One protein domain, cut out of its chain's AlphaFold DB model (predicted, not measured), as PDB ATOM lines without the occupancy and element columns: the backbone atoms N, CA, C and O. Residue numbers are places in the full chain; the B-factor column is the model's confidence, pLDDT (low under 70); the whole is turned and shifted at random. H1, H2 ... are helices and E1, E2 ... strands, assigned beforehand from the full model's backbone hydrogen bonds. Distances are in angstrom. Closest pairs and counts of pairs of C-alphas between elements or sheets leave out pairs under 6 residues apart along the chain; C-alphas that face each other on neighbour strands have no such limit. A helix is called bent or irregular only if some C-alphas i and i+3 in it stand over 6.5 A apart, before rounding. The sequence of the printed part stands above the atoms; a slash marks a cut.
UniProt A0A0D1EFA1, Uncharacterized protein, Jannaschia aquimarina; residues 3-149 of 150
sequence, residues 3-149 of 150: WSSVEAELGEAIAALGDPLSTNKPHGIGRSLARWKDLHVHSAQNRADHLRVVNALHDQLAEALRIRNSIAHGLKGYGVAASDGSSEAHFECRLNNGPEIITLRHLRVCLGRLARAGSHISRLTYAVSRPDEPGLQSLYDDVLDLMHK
ATOM      1  N   TRP A   3      98.060 115.447 153.342       89.62
ATOM      2  CA  TRP A   3      99.520 115.522 153.332       89.62
ATOM      3  C   TRP A   3     100.140 115.757 154.709       89.62
ATOM      4  O   TRP A   3     101.176 115.174 154.995       89.62
ATOM      5  N   SER A   4      99.499 116.549 155.570       88.50
ATOM      6  CA  SER A   4      99.981 116.772 156.939       88.50
ATOM      7  C   SER A   4      99.939 115.491 157.774       88.50
ATOM      8  O   SER A   4     100.821 115.270 158.592       88.50
ATOM      9  N   SER A   5      98.935 114.635 157.550       90.69
ATOM     10  CA  SER A   5      98.861 113.321 158.199       90.69
ATOM     11  C   SER A   5      99.960 112.392 157.683       90.69
ATOM     12  O   SER A   5     100.667 111.805 158.487       90.69
ATOM     13  N   VAL A   6     100.177 112.327 156.364       92.31
ATOM     14  CA  VAL A   6     101.288 111.549 155.783       92.31
ATOM     15  C   VAL A   6     102.646 112.036 156.294       92.31
ATOM     16  O   VAL A   6     103.519 111.227 156.578       92.31
ATOM     17  N   GLU A   7     102.837 113.348 156.431       92.12
ATOM     18  CA  GLU A   7     104.078 113.927 156.951       92.12
ATOM     19  C   GLU A   7     104.326 113.567 158.419       92.12
ATOM     20  O   GLU A   7     105.455 113.226 158.772       92.12
ATOM     21  N   ALA A   8     103.284 113.603 159.254       91.06
ATOM     22  CA  ALA A   8     103.368 113.177 160.649       91.06
ATOM     23  C   ALA A   8     103.745 111.691 160.755       91.06
ATOM     24  O   ALA A   8     104.719 111.356 161.424       91.06
ATOM     25  N   GLU A   9     103.054 110.829 160.005       93.69
ATOM     26  CA  GLU A   9     103.312 109.382 159.962       93.69
ATOM     27  C   GLU A   9     104.720 109.061 159.446       93.69
ATOM     28  O   GLU A   9     105.403 108.205 159.999       93.69
ATOM     29  N   LEU A  10     105.213 109.777 158.425       93.06
ATOM     30  CA  LEU A  10     106.607 109.657 157.980       93.06
ATOM     31  C   LEU A  10     107.587 110.046 159.091       93.06
ATOM     32  O   LEU A  10     108.609 109.385 159.261       93.06
ATOM     33  N   GLY A  11     107.296 111.114 159.836       91.38
ATOM     34  CA  GLY A  11     108.122 111.556 160.957       91.38
ATOM     35  C   GLY A  11     108.218 110.502 162.059       91.38
ATOM     36  O   GLY A  11     109.321 110.194 162.515       91.38
ATOM     37  N   GLU A  12     107.085 109.917 162.447       92.50
ATOM     38  CA  GLU A  12     107.026 108.833 163.432       92.50
ATOM     39  C   GLU A  12     107.724 107.567 162.926       92.50
ATOM     40  O   GLU A  12     108.529 106.974 163.643       92.50
ATOM     41  N   ALA A  13     107.494 107.192 161.666       92.88
ATOM     42  CA  ALA A  13     108.113 106.026 161.052       92.88
ATOM     43  C   ALA A  13     109.645 106.136 160.974       92.88
ATOM     44  O   ALA A  13     110.356 105.194 161.321       92.88
ATOM     45  N   ILE A  14     110.170 107.292 160.560       91.94
ATOM     46  CA  ILE A  14     111.617 107.551 160.520       91.94
ATOM     47  C   ILE A  14     112.221 107.452 161.926       91.94
ATOM     48  O   ILE A  14     113.275 106.840 162.096       91.94
ATOM     49  N   ALA A  15     111.548 108.014 162.935       89.06
ATOM     50  CA  ALA A  15     111.997 107.912 164.321       89.06
ATOM     51  C   ALA A  15     111.995 106.453 164.817       89.06
ATOM     52  O   ALA A  15     112.943 106.027 165.476       89.06
ATOM     53  N   ALA A  16     110.970 105.671 164.463       90.12
ATOM     54  CA  ALA A  16     110.830 104.271 164.860       90.12
ATOM     55  C   ALA A  16     111.885 103.345 164.232       90.12
ATOM     56  O   ALA A  16     112.310 102.386 164.873       90.12
ATOM     57  N   LEU A  17     112.348 103.639 163.013       88.56
ATOM     58  CA  LEU A  17     113.424 102.887 162.349       88.56
ATOM     59  C   LEU A  17     114.823 103.208 162.886       88.56
ATOM     60  O   LEU A  17     115.818 102.732 162.343       88.56
ATOM     61  N   GLY A  18     114.899 103.973 163.975       74.81
ATOM     62  CA  GLY A  18     116.137 104.206 164.689       74.81
ATOM     63  C   GLY A  18     117.079 105.120 163.928       74.81
ATOM     64  O   GLY A  18     118.267 104.834 163.906       74.81
ATOM     65  N   ASP A  19     116.570 106.204 163.328       65.00
ATOM     66  CA  ASP A  19     117.391 107.363 162.959       65.00
ATOM     67  C   ASP A  19     117.628 108.196 164.233       65.00
ATOM     68  O   ASP A  19     116.822 109.080 164.559       65.00
ATOM     69  N   PRO A  20     118.655 107.887 165.048       47.34
ATOM     70  CA  PRO A  20     118.822 108.519 166.335       47.34
ATOM     71  C   PRO A  20     119.495 109.851 166.031       47.34
ATOM     72  O   PRO A  20     120.701 109.912 165.817       47.34
ATOM     73  N   LEU A  21     118.718 110.931 166.001       44.78
ATOM     74  CA  LEU A  21     119.275 112.284 166.031       44.78
ATOM     75  C   LEU A  21     120.202 112.611 164.845       44.78
ATOM     76  O   LEU A  21     121.273 113.189 165.033       44.78
ATOM     77  N   SER A  22     119.775 112.360 163.605       50.03
ATOM     78  CA  SER A  22     120.279 113.210 162.525       50.03
ATOM     79  C   SER A  22     119.857 114.648 162.850       50.03
ATOM     80  O   SER A  22     118.681 115.007 162.768       50.03
ATOM     81  N   THR A  23     120.816 115.498 163.220       51.84
ATOM     82  CA  THR A  23     120.638 116.959 163.321       51.84
ATOM     83  C   THR A  23     120.123 117.568 162.009       51.84
ATOM     84  O   THR A  23     119.617 118.686 162.004       51.84
ATOM     85  N   ASN A  24     120.159 116.798 160.916       56.12
ATOM     86  CA  ASN A  24     119.462 117.035 159.662       56.12
ATOM     87  C   ASN A  24     118.140 116.255 159.614       56.12
ATOM     88  O   ASN A  24     118.036 115.231 158.930       56.12
ATOM     89  N   LYS A  25     117.096 116.756 160.287       59.53
ATOM     90  CA  LYS A  25     115.730 116.359 159.917       59.53
ATOM     91  C   LYS A  25     115.542 116.685 158.430       59.53
ATOM     92  O   LYS A  25     115.795 117.828 158.040       59.53
ATOM     93  N   PRO A  26     115.122 115.732 157.582       61.88
ATOM     94  CA  PRO A  26     114.882 116.026 156.179       61.88
ATOM     95  C   PRO A  26     113.858 117.162 156.058       61.88
ATOM     96  O   PRO A  26     112.709 117.040 156.474       61.88
ATOM     97  N   HIS A  27     114.287 118.305 155.518       71.56
ATOM     98  CA  HIS A  27     113.406 119.456 155.364       71.56
ATOM     99  C   HIS A  27     112.488 119.263 154.156       71.56
ATOM    100  O   HIS A  27     112.916 119.389 153.005       71.56
ATOM    101  N   GLY A  28     111.216 119.004 154.426       84.62
ATOM    102  CA  GLY A  28     110.176 118.883 153.417       84.62
ATOM    103  C   GLY A  28     109.888 117.438 153.028       84.62
ATOM    104  O   GLY A  28     110.769 116.582 152.949       84.62
ATOM    105  N   ILE A  29     108.616 117.205 152.730       90.31
ATOM    106  CA  ILE A  29     108.023 115.880 152.583       90.31
ATOM    107  C   ILE A  29     108.707 114.954 151.570       90.31
ATOM    108  O   ILE A  29     108.806 113.757 151.816       90.31
ATOM    109  N   GLY A  30     109.241 115.490 150.467       91.00
ATOM    110  CA  GLY A  30     109.980 114.685 149.489       91.00
ATOM    111  C   GLY A  30     111.262 114.079 150.067       91.00
ATOM    112  O   GLY A  30     111.577 112.926 149.790       91.00
ATOM    113  N   ARG A  31     111.972 114.822 150.929       90.56
ATOM    114  CA  ARG A  31     113.168 114.312 151.613       90.56
ATOM    115  C   ARG A  31     112.805 113.304 152.700       90.56
ATOM    116  O   ARG A  31     113.506 112.308 152.836       90.56
ATOM    117  N   SER A  32     111.712 113.524 153.433       92.25
ATOM    118  CA  SER A  32     111.219 112.557 154.425       92.25
ATOM    119  C   SER A  32     110.832 111.233 153.768       92.25
ATOM    120  O   SER A  32     111.212 110.173 154.249       92.25
ATOM    121  N   LEU A  33     110.147 111.289 152.624       93.88
ATOM    122  CA  LEU A  33     109.748 110.102 151.873       93.88
ATOM    123  C   LEU A  33     110.957 109.296 151.366       93.88
ATOM    124  O   LEU A  33     110.992 108.077 151.531       93.88
ATOM    125  N   ALA A  34     111.964 109.972 150.803       92.62
ATOM    126  CA  ALA A  34     113.203 109.328 150.366       92.62
ATOM    127  C   ALA A  34     113.955 108.693 151.549       92.62
ATOM    128  O   ALA A  34     114.327 107.523 151.491       92.62
ATOM    129  N   ARG A  35     114.091 109.427 152.662       92.00
ATOM    130  CA  ARG A  35     114.751 108.932 153.878       92.00
ATOM    131  C   ARG A  35     114.059 107.697 154.448       92.00
ATOM    132  O   ARG A  35     114.738 106.747 154.824       92.00
ATOM    133  N   TRP A  36     112.729 107.701 154.504       93.75
ATOM    134  CA  TRP A  36     111.944 106.550 154.946       93.75
ATOM    135  C   TRP A  36     112.246 105.310 154.093       93.75
ATOM    136  O   TRP A  36     112.591 104.262 154.636       93.75
ATOM    137  N   LYS A  37     112.225 105.438 152.760       94.19
ATOM    138  CA  LYS A  37     112.591 104.346 151.845       94.19
ATOM    139  C   LYS A  37     114.024 103.853 152.076       94.19
ATOM    140  O   LYS A  37     114.239 102.644 152.131       94.19
ATOM    141  N   ASP A  38     114.987 104.757 152.242       92.19
ATOM    142  CA  ASP A  38     116.382 104.381 152.486       92.19
ATOM    143  C   ASP A  38     116.531 103.573 153.780       92.19
ATOM    144  O   ASP A  38     117.223 102.555 153.789       92.19
ATOM    145  N   LEU A  39     115.856 103.969 154.862       91.88
ATOM    146  CA  LEU A  39     115.865 103.217 156.123       91.88
ATOM    147  C   LEU A  39     115.311 101.801 155.928       91.88
ATOM    148  O   LEU A  39     115.918 100.835 156.379       91.88
ATOM    149  N   HIS A  40     114.229 101.653 155.162       92.69
ATOM    150  CA  HIS A  40     113.708 100.339 154.789       92.69
ATOM    151  C   HIS A  40     114.718  99.496 153.998       92.69
ATOM    152  O   HIS A  40     114.844  98.305 154.270       92.69
ATOM    153  N   VAL A  41     115.474 100.088 153.066       90.00
ATOM    154  CA  VAL A  41     116.540  99.382 152.328       90.00
ATOM    155  C   VAL A  41     117.614  98.843 153.276       90.00
ATOM    156  O   VAL A  41     118.025  97.692 153.134       90.00
ATOM    157  N   HIS A  42     118.022  99.633 154.271       88.06
ATOM    158  CA  HIS A  42     119.023  99.214 155.256       88.06
ATOM    159  C   HIS A  42     118.480  98.140 156.216       88.06
ATOM    160  O   HIS A  42     119.187  97.186 156.540       88.06
ATOM    161  N   SER A  43     117.220  98.256 156.645       87.44
ATOM    162  CA  SER A  43     116.608  97.365 157.644       87.44
ATOM    163  C   SER A  43     115.997  96.082 157.063       87.44
ATOM    164  O   SER A  43     115.731  95.134 157.801       87.44
ATOM    165  N   ALA A  44     115.750  96.002 155.752       83.94
ATOM    166  CA  ALA A  44     115.017  94.881 155.160       83.94
ATOM    167  C   ALA A  44     115.791  93.553 155.098       83.94
ATOM    168  O   ALA A  44     115.151  92.541 154.820       83.94
ATOM    169  N   GLN A  45     117.107  93.523 155.351       79.56
ATOM    170  CA  GLN A  45     117.933  92.297 155.353       79.56
ATOM    171  C   GLN A  45     117.691  91.385 154.122       79.56
ATOM    172  O   GLN A  45     117.518  90.178 154.254       79.56
ATOM    173  N   ASN A  46     117.650  91.956 152.910       74.25
ATOM    174  CA  ASN A  46     117.382  91.255 151.636       74.25
ATOM    175  C   ASN A  46     115.949  90.710 151.425       74.25
ATOM    176  O   ASN A  46     115.726  89.910 150.516       74.25
ATOM    177  N   ARG A  47     114.943  91.171 152.183       86.25
ATOM    178  CA  ARG A  47     113.525  90.850 151.917       86.25
ATOM    179  C   ARG A  47     113.016  91.543 150.644       86.25
ATOM    180  O   ARG A  47     112.489  92.654 150.697       86.25
ATOM    181  N   ALA A  48     113.150  90.870 149.502       87.94
ATOM    182  CA  ALA A  48     112.781  91.405 148.188       87.94
ATOM    183  C   ALA A  48     111.305  91.833 148.095       87.94
ATOM    184  O   ALA A  48     111.015  92.907 147.570       87.94
ATOM    185  N   ASP A  49     110.379  91.049 148.656       88.31
ATOM    186  CA  ASP A  49     108.952  91.394 148.654       88.31
ATOM    187  C   ASP A  49     108.652  92.652 149.461       88.31
ATOM    188  O   ASP A  49     107.927  93.530 148.998       88.31
ATOM    189  N   HIS A  50     109.281  92.788 150.627       91.31
ATOM    190  CA  HIS A  50     109.156  93.982 151.449       91.31
ATOM    191  C   HIS A  50     109.620  95.228 150.686       91.31
ATOM    192  O   HIS A  50     108.903  96.224 150.600       91.31
ATOM    193  N   LEU A  51     110.807  95.155 150.075       92.44
ATOM    194  CA  LEU A  51     111.364  96.262 149.300       92.44
ATOM    195  C   LEU A  51     110.527  96.583 148.066       92.44
ATOM    196  O   LEU A  51     110.366  97.756 147.732       92.44
ATOM    197  N   ARG A  52     109.955  95.569 147.409       91.56
ATOM    198  CA  ARG A  52     109.012  95.766 146.307       91.56
ATOM    199  C   ARG A  52     107.826  96.607 146.767       91.56
ATOM    200  O   ARG A  52     107.527  97.601 146.119       91.56
ATOM    201  N   VAL A  53     107.203  96.263 147.892       91.88
ATOM    202  CA  VAL A  53     106.041  96.996 148.421       91.88
ATOM    203  C   VAL A  53     106.409  98.415 148.870       91.88
ATOM    204  O   VAL A  53     105.698  99.364 148.543       91.88
ATOM    205  N   VAL A  54     107.544  98.590 149.554       94.25
ATOM    206  CA  VAL A  54     108.041  99.912 149.977       94.25
ATOM    207  C   VAL A  54     108.312 100.819 148.777       94.25
ATOM    208  O   VAL A  54     107.867 101.966 148.766       94.25
ATOM    209  N   ASN A  55     109.007 100.313 147.753       93.12
ATOM    210  CA  ASN A  55     109.279 101.065 146.525       93.12
ATOM    211  C   ASN A  55     107.987 101.490 145.839       93.12
ATOM    212  O   ASN A  55     107.837 102.633 145.422       93.12
ATOM    213  N   ALA A  56     107.043 100.565 145.770       91.38
ATOM    214  CA  ALA A  56     105.787 100.773 145.097       91.38
ATOM    215  C   ALA A  56     104.955 101.869 145.819       91.38
ATOM    216  O   ALA A  56     104.473 102.803 145.170       91.38
ATOM    217  N   LEU A  57     104.877 101.851 147.157       92.50
ATOM    218  CA  LEU A  57     104.245 102.932 147.931       92.50
ATOM    219  C   LEU A  57     104.999 104.266 147.794       92.50
ATOM    220  O   LEU A  57     104.375 105.315 147.622       92.50
ATOM    221  N   HIS A  58     106.333 104.231 147.845       94.50
ATOM    222  CA  HIS A  58     107.178 105.409 147.657       94.50
ATOM    223  C   HIS A  58     106.877 106.103 146.325       94.50
ATOM    224  O   HIS A  58     106.625 107.305 146.302       94.50
ATOM    225  N   ASP A  59     106.850 105.356 145.223       92.25
ATOM    226  CA  ASP A  59     106.662 105.921 143.886       92.25
ATOM    227  C   ASP A  59     105.268 106.539 143.727       92.25
ATOM    228  O   ASP A  59     105.117 107.605 143.131       92.25
ATOM    229  N   GLN A  60     104.245 105.938 144.343       90.94
ATOM    230  CA  GLN A  60     102.904 106.522 144.375       90.94
ATOM    231  C   GLN A  60     102.840 107.843 145.144       90.94
ATOM    232  O   GLN A  60     102.162 108.777 144.710       90.94
ATOM    233  N   LEU A  61     103.520 107.927 146.288       92.75
ATOM    234  CA  LEU A  61     103.572 109.150 147.084       92.75
ATOM    235  C   LEU A  61     104.419 110.228 146.406       92.75
ATOM    236  O   LEU A  61     104.038 111.399 146.423       92.75
ATOM    237  N   ALA A  62     105.515 109.845 145.754       92.31
ATOM    238  CA  ALA A  62     106.325 110.748 144.951       92.31
ATOM    239  C   ALA A  62     105.512 111.328 143.782       92.31
ATOM    240  O   ALA A  62     105.540 112.539 143.556       92.31
ATOM    241  N   GLU A  63     104.717 110.499 143.103       90.94
ATOM    242  CA  GLU A  63     103.824 110.935 142.028       90.94
ATOM    243  C   GLU A  63     102.726 111.881 142.536       90.94
ATOM    244  O   GLU A  63     102.500 112.952 141.969       90.94
ATOM    245  N   ALA A  64     102.087 111.549 143.660       91.94
ATOM    246  CA  ALA A  64     101.099 112.427 144.280       91.94
ATOM    247  C   ALA A  64     101.713 113.778 144.687       91.94
ATOM    248  O   ALA A  64     101.070 114.827 144.562       91.94
ATOM    249  N   LEU A  65     102.960 113.775 145.171       91.81
ATOM    250  CA  LEU A  65     103.681 114.991 145.540       91.81
ATOM    251  C   LEU A  65     104.010 115.829 144.304       91.81
ATOM    252  O   LEU A  65     103.858 117.051 144.329       91.81
ATOM    253  N   ARG A  66     104.412 115.177 143.210       91.50
ATOM    254  CA  ARG A  66     104.671 115.812 141.917       91.50
ATOM    255  C   ARG A  66     103.417 116.496 141.373       91.50
ATOM    256  O   ARG A  66     103.490 117.667 141.004       91.50
ATOM    257  N   ILE A  67     102.268 115.821 141.400       91.06
ATOM    258  CA  ILE A  67     100.966 116.384 141.000       91.06
ATOM    259  C   ILE A  67     100.595 117.585 141.876       91.06
ATOM    260  O   ILE A  67     100.271 118.654 141.356       91.06
ATOM    261  N   ARG A  68     100.710 117.453 143.206       90.88
ATOM    262  CA  ARG A  68     100.468 118.562 144.144       90.88
ATOM    263  C   ARG A  68     101.330 119.776 143.796       90.88
ATOM    264  O   ARG A  68     100.805 120.881 143.711       90.88
ATOM    265  N   ASN A  69     102.631 119.577 143.602       91.12
ATOM    266  CA  ASN A  69     103.566 120.663 143.312       91.12
ATOM    267  C   ASN A  69     103.289 121.297 141.942       91.12
ATOM    268  O   ASN A  69     103.371 122.516 141.808       91.12
ATOM    269  N   SER A  70     102.912 120.494 140.946       92.06
ATOM    270  CA  SER A  70     102.565 120.972 139.601       92.06
ATOM    271  C   SER A  70     101.322 121.857 139.621       92.06
ATOM    272  O   SER A  70     101.309 122.901 138.975       92.06
ATOM    273  N   ILE A  71     100.317 121.519 140.430       91.31
ATOM    274  CA  ILE A  71      99.137 122.373 140.630       91.31
ATOM    275  C   ILE A  71      99.493 123.611 141.456       91.31
ATOM    276  O   ILE A  71      99.165 124.726 141.065       91.31
ATOM    277  N   ALA A  72     100.189 123.443 142.581       91.31
ATOM    278  CA  ALA A  72     100.475 124.541 143.503       91.31
ATOM    279  C   ALA A  72     101.404 125.613 142.911       91.31
ATOM    280  O   ALA A  72     101.283 126.786 143.257       91.31
ATOM    281  N   HIS A  73     102.336 125.220 142.041       91.38
ATOM    282  CA  HIS A  73     103.386 126.108 141.533       91.38
ATOM    283  C   HIS A  73     103.385 126.264 140.011       91.38
ATOM    284  O   HIS A  73     103.999 127.194 139.493       91.38
ATOM    285  N   GLY A  74     102.724 125.362 139.286       92.19
ATOM    286  CA  GLY A  74     102.776 125.292 137.829       92.19
ATOM    287  C   GLY A  74     101.448 125.547 137.127       92.19
ATOM    288  O   GLY A  74     101.441 125.506 135.902       92.19
ATOM    289  N   LEU A  75     100.341 125.799 137.833       94.31
ATOM    290  CA  LEU A  75      99.028 125.966 137.202       94.31
ATOM    291  C   LEU A  75      99.031 127.103 136.162       94.31
ATOM    292  O   LEU A  75      99.419 128.235 136.454       94.31
ATOM    293  N   LYS A  76      98.592 126.785 134.942       93.69
ATOM    294  CA  LYS A  76      98.440 127.714 133.811       93.69
ATOM    295  C   LYS A  76      96.990 127.879 133.383       93.69
ATOM    296  O   LYS A  76      96.614 128.976 132.984       93.69
ATOM    297  N   GLY A  77      96.190 126.826 133.504       91.25
ATOM    298  CA  GLY A  77      94.790 126.836 133.105       91.25
ATOM    299  C   GLY A  77      94.033 125.632 133.644       91.25
ATOM    300  O   GLY A  77      94.608 124.724 134.245       91.25
ATOM    301  N   TYR A  78      92.725 125.639 133.442       91.69
ATOM    302  CA  TYR A  78      91.843 124.510 133.704       91.69
ATOM    303  C   TYR A  78      90.749 124.491 132.640       91.69
ATOM    304  O   TYR A  78      90.375 125.538 132.111       91.69
ATOM    305  N   GLY A  79      90.231 123.309 132.331       87.94
ATOM    306  CA  GLY A  79      89.250 123.145 131.267       87.94
ATOM    307  C   GLY A  79      88.489 121.832 131.359       87.94
ATOM    308  O   GLY A  79      88.718 121.005 132.243       87.94
ATOM    309  N   VAL A  80      87.569 121.647 130.416       84.88
ATOM    310  CA  VAL A  80      86.825 120.407 130.182       84.88
ATOM    311  C   VAL A  80      87.044 120.066 128.711       84.88
ATOM    312  O   VAL A  80      86.770 120.900 127.853       84.88
ATOM    313  N   ALA A  81      87.606 118.897 128.405       65.88
ATOM    314  CA  ALA A  81      87.839 118.511 127.012       65.88
ATOM    315  C   ALA A  81      86.511 118.161 126.311       65.88
ATOM    316  O   ALA A  81      85.656 117.525 126.926       65.88
ATOM    317  N   ALA A  82      86.349 118.536 125.031       49.94
ATOM    318  CA  ALA A  82      85.472 117.819 124.098       49.94
ATOM    319  C   ALA A  82      85.777 118.131 122.618       49.94
ATOM    320  O   ALA A  82      85.667 119.268 122.168       49.94
ATOM    321  N   SER A  83      86.040 117.080 121.840       47.06
ATOM    322  CA  SER A  83      85.492 116.935 120.474       47.06
ATOM    323  C   SER A  83      84.977 115.509 120.188       47.06
ATOM    324  O   SER A  83      84.326 115.292 119.173       47.06
ATOM    325  N   ASP A  84      85.170 114.563 121.117       53.12
ATOM    326  CA  ASP A  84      84.810 113.140 121.010       53.12
ATOM    327  C   ASP A  84      83.809 112.650 122.086       53.12
ATOM    328  O   ASP A  84      83.468 111.471 122.126       53.12
ATOM    329  N   GLY A  85      83.315 113.542 122.956       53.53
ATOM    330  CA  GLY A  85      82.282 113.236 123.956       53.53
ATOM    331  C   GLY A  85      82.774 112.834 125.354       53.53
ATOM    332  O   GLY A  85      81.940 112.546 126.211       53.53
ATOM    333  N   SER A  86      84.079 112.854 125.646       59.31
ATOM    334  CA  SER A  86      84.577 112.603 127.010       59.31
ATOM    335  C   SER A  86      84.781 113.905 127.810       59.31
ATOM    336  O   SER A  86      85.789 114.593 127.694       59.31
ATOM    337  N   SER A  87      83.807 114.267 128.654       71.00
ATOM    338  CA  SER A  87      83.807 115.508 129.447       71.00
ATOM    339  C   SER A  87      84.619 115.391 130.747       71.00
ATOM    340  O   SER A  87      84.069 115.483 131.849       71.00
ATOM    341  N   GLU A  88      85.925 115.142 130.656       85.38
ATOM    342  CA  GLU A  88      86.774 115.098 131.849       85.38
ATOM    343  C   GLU A  88      87.436 116.456 132.132       85.38
ATOM    344  O   GLU A  88      88.137 117.032 131.295       85.38
ATOM    345  N   ALA A  89      87.205 116.970 133.344       88.50
ATOM    346  CA  ALA A  89      87.857 118.175 133.837       88.50
ATOM    347  C   ALA A  89      89.361 117.943 134.037       88.50
ATOM    348  O   ALA A  89      89.775 116.887 134.530       88.50
ATOM    349  N   HIS A  90      90.175 118.940 133.698       90.50
ATOM    350  CA  HIS A  90      91.626 118.868 133.826       90.50
ATOM    351  C   HIS A  90      92.259 120.213 134.197       90.50
ATOM    352  O   HIS A  90      91.668 121.278 134.023       90.50
ATOM    353  N   PHE A  91      93.492 120.132 134.691       91.62
ATOM    354  CA  PHE A  91      94.396 121.246 134.934       91.62
ATOM    355  C   PHE A  91      95.542 121.196 133.933       91.62
ATOM    356  O   PHE A  91      96.129 120.140 133.709       91.62
ATOM    357  N   GLU A  92      95.879 122.346 133.370       92.50
ATOM    358  CA  GLU A  92      97.088 122.544 132.586       92.50
ATOM    359  C   GLU A  92      98.164 123.124 133.501       92.50
ATOM    360  O   GLU A  92      98.016 124.221 134.047       92.50
ATOM    361  N   CYS A  93      99.255 122.389 133.672       91.44
ATOM    362  CA  CYS A  93     100.376 122.763 134.519       91.44
ATOM    363  C   CYS A  93     101.659 122.890 133.688       91.44
ATOM    364  O   CYS A  93     101.839 122.228 132.671       91.44
ATOM    365  N   ARG A  94     102.590 123.738 134.124       89.94
ATOM    366  CA  ARG A  94     103.959 123.805 133.608       89.94
ATOM    367  C   ARG A  94     104.919 124.015 134.769       89.94
ATOM    368  O   ARG A  94     104.969 125.103 135.340       89.94
ATOM    369  N   LEU A  95     105.696 122.984 135.079       82.19
ATOM    370  CA  LEU A  95     106.696 122.995 136.144       82.19
ATOM    371  C   LEU A  95     107.899 122.161 135.701       82.19
ATOM    372  O   LEU A  95     107.692 121.004 135.368       82.19
ATOM    373  N   ASN A  96     109.114 122.731 135.720       70.19
ATOM    374  CA  ASN A  96     110.436 122.129 135.430       70.19
ATOM    375  C   ASN A  96     110.556 121.227 134.175       70.19
ATOM    376  O   ASN A  96     111.320 121.544 133.271       70.19
ATOM    377  N   ASN A  97     109.796 120.132 134.107       69.06
ATOM    378  CA  ASN A  97     109.801 119.068 133.100       69.06
ATOM    379  C   ASN A  97     108.917 119.350 131.870       69.06
ATOM    380  O   ASN A  97     108.777 118.486 131.008       69.06
ATOM    381  N   GLY A  98     108.314 120.537 131.779       79.50
ATOM    382  CA  GLY A  98     107.487 120.942 130.640       79.50
ATOM    383  C   GLY A  98     105.988 121.008 130.949       79.50
ATOM    384  O   GLY A  98     105.604 121.089 132.119       79.50
ATOM    385  N   PRO A  99     105.139 121.106 129.911       86.12
ATOM    386  CA  PRO A  99     103.690 121.131 130.073       86.12
ATOM    387  C   PRO A  99     103.152 119.758 130.493       86.12
ATOM    388  O   PRO A  99     103.595 118.727 129.994       86.12
ATOM    389  N   GLU A 100     102.162 119.761 131.375       88.75
ATOM    390  CA  GLU A 100     101.481 118.577 131.886       88.75
ATOM    391  C   GLU A 100      99.971 118.826 131.968       88.75
ATOM    392  O   GLU A 100      99.538 119.910 132.358       88.75
ATOM    393  N   ILE A 101      99.175 117.800 131.653       89.88
ATOM    394  CA  ILE A 101      97.726 117.796 131.873       89.88
ATOM    395  C   ILE A 101      97.389 116.848 133.027       89.88
ATOM    396  O   ILE A 101      97.653 115.646 132.965       89.88
ATOM    397  N   ILE A 102      96.760 117.384 134.071       90.69
ATOM    398  CA  ILE A 102      96.333 116.629 135.251       90.69
ATOM    399  C   ILE A 102      94.810 116.533 135.239       90.69
ATOM    400  O   ILE A 102      94.114 117.520 135.463       90.69
ATOM    401  N   THR A 103      94.278 115.339 134.988       90.38
ATOM    402  CA  THR A 103      92.830 115.106 134.940       90.38
ATOM    403  C   THR A 103      92.219 114.926 136.330       90.38
ATOM    404  O   THR A 103      92.903 114.611 137.312       90.38
ATOM    405  N   LEU A 104      90.895 115.067 136.423       88.06
ATOM    406  CA  LEU A 104      90.154 114.790 137.651       88.06
ATOM    407  C   LEU A 104      90.331 113.335 138.117       88.06
ATOM    408  O   LEU A 104      90.405 113.083 139.320       88.06
ATOM    409  N   ARG A 105      90.444 112.371 137.201       87.12
ATOM    410  CA  ARG A 105      90.753 110.971 137.513       87.12
ATOM    411  C   ARG A 105      92.133 110.825 138.134       87.12
ATOM    412  O   ARG A 105      92.233 110.163 139.164       87.12
ATOM    413  N   HIS A 106      93.165 111.475 137.589       87.31
ATOM    414  CA  HIS A 106      94.501 111.464 138.202       87.31
ATOM    415  C   HIS A 106      94.457 111.981 139.644       87.31
ATOM    416  O   HIS A 106      95.039 111.374 140.546       87.31
ATOM    417  N   LEU A 107      93.695 113.051 139.885       89.31
ATOM    418  CA  LEU A 107      93.503 113.590 141.228       89.31
ATOM    419  C   LEU A 107      92.751 112.641 142.153       89.31
ATOM    420  O   LEU A 107      93.179 112.445 143.288       89.31
ATOM    421  N   ARG A 108      91.663 112.022 141.688       89.38
ATOM    422  CA  ARG A 108      90.900 111.043 142.477       89.38
ATOM    423  C   ARG A 108      91.767 109.861 142.894       89.38
ATOM    424  O   ARG A 108      91.757 109.493 144.066       89.38
ATOM    425  N   VAL A 109      92.558 109.324 141.966       87.00
ATOM    426  CA  VAL A 109      93.504 108.238 142.246       87.00
ATOM    427  C   VAL A 109      94.551 108.685 143.272       87.00
ATOM    428  O   VAL A 109      94.780 107.982 144.257       87.00
ATOM    429  N   CYS A 110      95.142 109.874 143.112       88.88
ATOM    430  CA  CYS A 110      96.107 110.407 144.080       88.88
ATOM    431  C   CYS A 110      95.510 110.606 145.474       88.88
ATOM    432  O   CYS A 110      96.120 110.211 146.465       88.88
ATOM    433  N   LEU A 111      94.316 111.192 145.568       88.94
ATOM    434  CA  LEU A 111      93.642 111.422 146.846       88.94
ATOM    435  C   LEU A 111      93.279 110.104 147.535       88.94
ATOM    436  O   LEU A 111      93.485 109.979 148.740       88.94
ATOM    437  N   GLY A 112      92.804 109.111 146.777       87.31
ATOM    438  CA  GLY A 112      92.515 107.776 147.299       87.31
ATOM    439  C   GLY A 112      93.753 107.095 147.888       87.31
ATOM    440  O   GLY A 112      93.684 106.542 148.986       87.31
ATOM    441  N   ARG A 113      94.900 107.204 147.205       85.19
ATOM    442  CA  ARG A 113      96.194 106.693 147.690       85.19
ATOM    443  C   ARG A 113      96.657 107.426 148.951       85.19
ATOM    444  O   ARG A 113      96.992 106.788 149.946       85.19
ATOM    445  N   LEU A 114      96.604 108.759 148.952       89.44
ATOM    446  CA  LEU A 114      97.001 109.577 150.105       89.44
ATOM    447  C   LEU A 114      96.149 109.310 151.348       89.44
ATOM    448  O   LEU A 114      96.680 109.309 152.454       89.44
ATOM    449  N   ALA A 115      94.851 109.049 151.178       89.56
ATOM    450  CA  ALA A 115      93.935 108.785 152.286       89.56
ATOM    451  C   ALA A 115      94.308 107.549 153.121       89.56
ATOM    452  O   ALA A 115      93.909 107.462 154.278       89.56
ATOM    453  N   ARG A 116      95.066 106.602 152.555       86.88
ATOM    454  CA  ARG A 116      95.469 105.355 153.231       86.88
ATOM    455  C   ARG A 116      96.970 105.254 153.486       86.88
ATOM    456  O   ARG A 116      97.407 104.383 154.232       86.88
ATOM    457  N   ALA A 117      97.751 106.157 152.899       90.94
ATOM    458  CA  ALA A 117      99.204 106.127 152.942       90.94
ATOM    459  C   ALA A 117      99.776 106.098 154.364       90.94
ATOM    460  O   ALA A 117     100.688 105.320 154.610       90.94
ATOM    461  N   GLY A 118      99.215 106.876 155.297       91.44
ATOM    462  CA  GLY A 118      99.667 106.889 156.694       91.44
ATOM    463  C   GLY A 118      99.628 105.503 157.345       91.44
ATOM    464  O   GLY A 118     100.637 105.014 157.841       91.44
ATOM    465  N   SER A 119      98.495 104.803 157.217       90.19
ATOM    466  CA  SER A 119      98.354 103.435 157.731       90.19
ATOM    467  C   SER A 119      99.358 102.471 157.090       90.19
ATOM    468  O   SER A 119      99.929 101.630 157.782       90.19
ATOM    469  N   HIS A 120      99.614 102.589 155.785       91.25
ATOM    470  CA  HIS A 120     100.593 101.736 155.109       91.25
ATOM    471  C   HIS A 120     102.031 102.036 155.526       91.25
ATOM    472  O   HIS A 120     102.792 101.094 155.729       91.25
ATOM    473  N   ILE A 121     102.389 103.312 155.697       94.12
ATOM    474  CA  ILE A 121     103.694 103.733 156.223       94.12
ATOM    475  C   ILE A 121     103.918 103.081 157.588       94.12
ATOM    476  O   ILE A 121     104.878 102.331 157.751       94.12
ATOM    477  N   SER A 122     102.982 103.267 158.520       91.81
ATOM    478  CA  SER A 122     103.050 102.692 159.864       91.81
ATOM    479  C   SER A 122     103.168 101.160 159.841       91.81
ATOM    480  O   SER A 122     104.091 100.591 160.429       91.81
ATOM    481  N   ARG A 123     102.300 100.469 159.084       90.94
ATOM    482  CA  ARG A 123     102.310  98.997 158.991       90.94
ATOM    483  C   ARG A 123     103.601  98.452 158.372       90.94
ATOM    484  O   ARG A 123     104.124  97.450 158.853       90.94
ATOM    485  N   LEU A 124     104.125  99.083 157.318       92.69
ATOM    486  CA  LEU A 124     105.384  98.661 156.697       92.69
ATOM    487  C   LEU A 124     106.563  98.893 157.640       92.69
ATOM    488  O   LEU A 124     107.413  98.014 157.775       92.69
ATOM    489  N   THR A 125     106.607 100.039 158.315       93.50
ATOM    490  CA  THR A 125     107.638 100.348 159.312       93.50
ATOM    491  C   THR A 125     107.612  99.373 160.484       93.50
ATOM    492  O   THR A 125     108.655  98.900 160.925       93.50
ATOM    493  N   TYR A 126     106.430  98.979 160.940       90.50
ATOM    494  CA  TYR A 126     106.298  97.916 161.926       90.50
ATOM    495  C   TYR A 126     106.821  96.567 161.397       90.50
ATOM    496  O   TYR A 126     107.642  95.917 162.043       90.50
ATOM    497  N   ALA A 127     106.423  96.188 160.179       90.25
ATOM    498  CA  ALA A 127     106.827  94.943 159.526       90.25
ATOM    499  C   ALA A 127     108.337  94.818 159.288       90.25
ATOM    500  O   ALA A 127     108.901  93.719 159.340       90.25
ATOM    501  N   VAL A 128     109.019  95.927 158.991       91.25
ATOM    502  CA  VAL A 128     110.469  95.875 158.791       91.25
ATOM    503  C   VAL A 128     111.197  95.648 160.119       91.25
ATOM    504  O   VAL A 128     112.170  94.899 160.135       91.25
ATOM    505  N   SER A 129     110.674  96.196 161.219       87.94
ATOM    506  CA  SER A 129     111.221  96.048 162.573       87.94
ATOM    507  C   SER A 129     110.874  94.715 163.246       87.94
ATOM    508  O   SER A 129     111.539  94.332 164.206       87.94
ATOM    509  N   ARG A 130     109.847  94.001 162.764       86.75
ATOM    510  CA  ARG A 130     109.400  92.695 163.281       86.75
ATOM    511  C   ARG A 130     109.249  91.674 162.146       86.75
ATOM    512  O   ARG A 130     108.136  91.391 161.707       86.75
ATOM    513  N   PRO A 131     110.368  91.140 161.626       79.94
ATOM    514  CA  PRO A 131     110.362  90.285 160.438       79.94
ATOM    515  C   PRO A 131     109.667  88.932 160.638       79.94
ATOM    516  O   PRO A 131     109.193  88.365 159.657       79.94
ATOM    517  N   ASP A 132     109.579  88.446 161.877       82.44
ATOM    518  CA  ASP A 132     109.034  87.121 162.206       82.44
ATOM    519  C   ASP A 132     107.535  87.143 162.541       82.44
ATOM    520  O   ASP A 132     106.968  86.149 162.997       82.44
ATOM    521  N   GLU A 133     106.869  88.286 162.357       81.56
ATOM    522  CA  GLU A 133     105.476  88.432 162.755       81.56
ATOM    523  C   GLU A 133     104.521  87.743 161.762       81.56
ATOM    524  O   GLU A 133     104.632  87.928 160.546       81.56
ATOM    525  N   PRO A 134     103.552  86.939 162.235       75.81
ATOM    526  CA  PRO A 134     102.569  86.331 161.349       75.81
ATOM    527  C   PRO A 134     101.692  87.396 160.670       75.81
ATOM    528  O   PRO A 134     101.320  88.401 161.268       75.81
ATOM    529  N   GLY A 135     101.323  87.155 159.407       77.38
ATOM    530  CA  GLY A 135     100.414  88.031 158.652       77.38
ATOM    531  C   GLY A 135     101.090  89.092 157.774       77.38
ATOM    532  O   GLY A 135     100.390  89.846 157.097       77.38
ATOM    533  N   LEU A 136     102.426  89.121 157.699       80.44
ATOM    534  CA  LEU A 136     103.158  90.039 156.812       80.44
ATOM    535  C   LEU A 136     102.787  89.896 155.332       80.44
ATOM    536  O   LEU A 136     102.737  90.892 154.618       80.44
ATOM    537  N   GLN A 137     102.470  88.683 154.877       81.38
ATOM    538  CA  GLN A 137     102.039  88.485 153.496       81.38
ATOM    539  C   GLN A 137     100.693  89.165 153.218       81.38
ATOM    540  O   GLN A 137     100.572  89.883 152.233       81.38
ATOM    541  N   SER A 138      99.722  89.044 154.131       82.88
ATOM    542  CA  SER A 138      98.430  89.736 154.010       82.88
ATOM    543  C   SER A 138      98.600  91.255 154.015       82.88
ATOM    544  O   SER A 138      97.884  91.950 153.304       82.88
ATOM    545  N   LEU A 139      99.566  91.781 154.772       82.50
ATOM    546  CA  LEU A 139      99.932  93.195 154.708       82.50
ATOM    547  C   LEU A 139     100.441  93.589 153.317       82.50
ATOM    548  O   LEU A 139     100.044  94.628 152.791       82.50
ATOM    549  N   TYR A 140     101.344  92.802 152.735       86.62
ATOM    550  CA  TYR A 140     101.880  93.084 151.406       86.62
ATOM    551  C   TYR A 140     100.794  93.010 150.339       86.62
ATOM    552  O   TYR A 140     100.715  93.909 149.503       86.62
ATOM    553  N   ASP A 141      99.919  92.012 150.418       84.56
ATOM    554  CA  ASP A 141      98.794  91.848 149.504       84.56
ATOM    555  C   ASP A 141      97.800  93.014 149.627       84.56
ATOM    556  O   ASP A 141      97.391  93.561 148.607       84.56
ATOM    557  N   ASP A 142      97.489  93.478 150.846       81.50
ATOM    558  CA  ASP A 142      96.638  94.655 151.076       81.50
ATOM    559  C   ASP A 142      97.209  95.913 150.411       81.50
ATOM    560  O   ASP A 142      96.480  96.682 149.777       81.50
ATOM    561  N   VAL A 143      98.514  96.153 150.590       78.44
ATOM    562  CA  VAL A 143      99.182  97.321 150.007       78.44
ATOM    563  C   VAL A 143      99.185  97.189 148.487       78.44
ATOM    564  O   VAL A 143      98.818  98.136 147.797       78.44
ATOM    565  N   LEU A 144      99.526  96.016 147.949       81.00
ATOM    566  CA  LEU A 144      99.566  95.781 146.507       81.00
ATOM    567  C   LEU A 144      98.180  95.868 145.857       81.00
ATOM    568  O   LEU A 144      98.059  96.518 144.822       81.00
ATOM    569  N   ASP A 145      97.127  95.286 146.428       81.38
ATOM    570  CA  ASP A 145      95.758  95.387 145.895       81.38
ATOM    571  C   ASP A 145      95.317  96.854 145.793       81.38
ATOM    572  O   ASP A 145      94.808  97.316 144.767       81.38
ATOM    573  N   LEU A 146      95.621  97.639 146.826       68.50
ATOM    574  CA  LEU A 146      95.369  99.075 146.826       68.50
ATOM    575  C   LEU A 146      96.157  99.831 145.765       68.50
ATOM    576  O   LEU A 146      95.668 100.821 145.217       68.50
ATOM    577  N   MET A 147      97.355  99.358 145.445       68.44
ATOM    578  CA  MET A 147      98.153  99.950 144.388       68.44
ATOM    579  C   MET A 147      97.615  99.680 142.981       68.44
ATOM    580  O   MET A 147      97.816 100.518 142.096       68.44
ATOM    581  N   HIS A 148      96.940  98.547 142.775       71.75
ATOM    582  CA  HIS A 148      96.458  98.102 141.466       71.75
ATOM    583  C   HIS A 148      95.020  98.530 141.148       71.75
ATOM    584  O   HIS A 148      94.629  98.480 139.979       71.75
ATOM    585  N   LYS A 149      94.248  99.010 142.132       61.97
ATOM    586  CA  LYS A 149      92.929  99.617 141.892       61.97
ATOM    587  C   LYS A 149      93.085 100.917 141.086       61.97
ATOM    588  O   LYS A 149      93.553 101.932 141.606       61.97
TER     589      LYS A 149
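AT A GLANCE: This is residues 3 to 149 of the 150 residues of an uncharacterized protein of Jannaschia aquimarina (UniProt A0A0D1EFA1). An elongated bundle of helices, H1, H2, H3, H4b and H5, has a small three-stranded sheet at one end; the long helix H3 runs out to the sheet and the bent helix H4 leads back. The 147 printed residues hold the named elements H1 H2 H3 E1 E2 E3 H4 H5 in that order, mostly helix. The sheet, E1 - E2 - E3, is an antiparallel meander, each strand the neighbour of the one before. The whole is only just compact, close to loose, with a radius of gyration of the C-alphas of 17.5 A and spans of 56 by 36 by 23 A.

HOW THE PARTS SIT: H1, residues 3 to 16, touches H2, residues 29 to 43; their closest C-alphas, Ile 14 and Trp 36, are 5.7 A apart. H2 and H3, residues 48 to 74, form a helical hairpin at 8 degrees, closest at C-alphas 37 and 54, 6.6 A. H3 is on one face of the sheet of E1, residues 75 to 80, E2, residues 89 to 94, and E3, residues 99 to 103, in two layers, helix and sheet. N 79 and O 90, 3.0 A, and N 91 and O 102, 2.8 A, are within hydrogen-bond range. H4, residues 104 to 129, was assigned as one helix by its hydrogen bonds but is bent, C-alphas 115 and 118 being 7.5 A apart; its arms are H4a, to 115, and H4b, from 118. H4b touches H1, closest at C-alphas 6 and 118, 5.0 A. H5, residues 136 to 148, forms a helical hairpin with H4b, closest at C-alphas 127 and 136, 6.7 A. In H1, H2, H3, H4a, H4b and H5 every O i to N i+4 pair is within hydrogen-bond range.

IN THESE COORDINATES: H1 begins at C-alpha 3, (99.520, 115.522, 153.332). H3 is 36.8 A long. H5 ends at C-alpha 148, (96.458, 98.102, 141.466).

THE WHOLE: The printed part has no cut. The link from H1 to H2 is long. Residues 19 to 26 and 81 to 86 are among those under pLDDT 70.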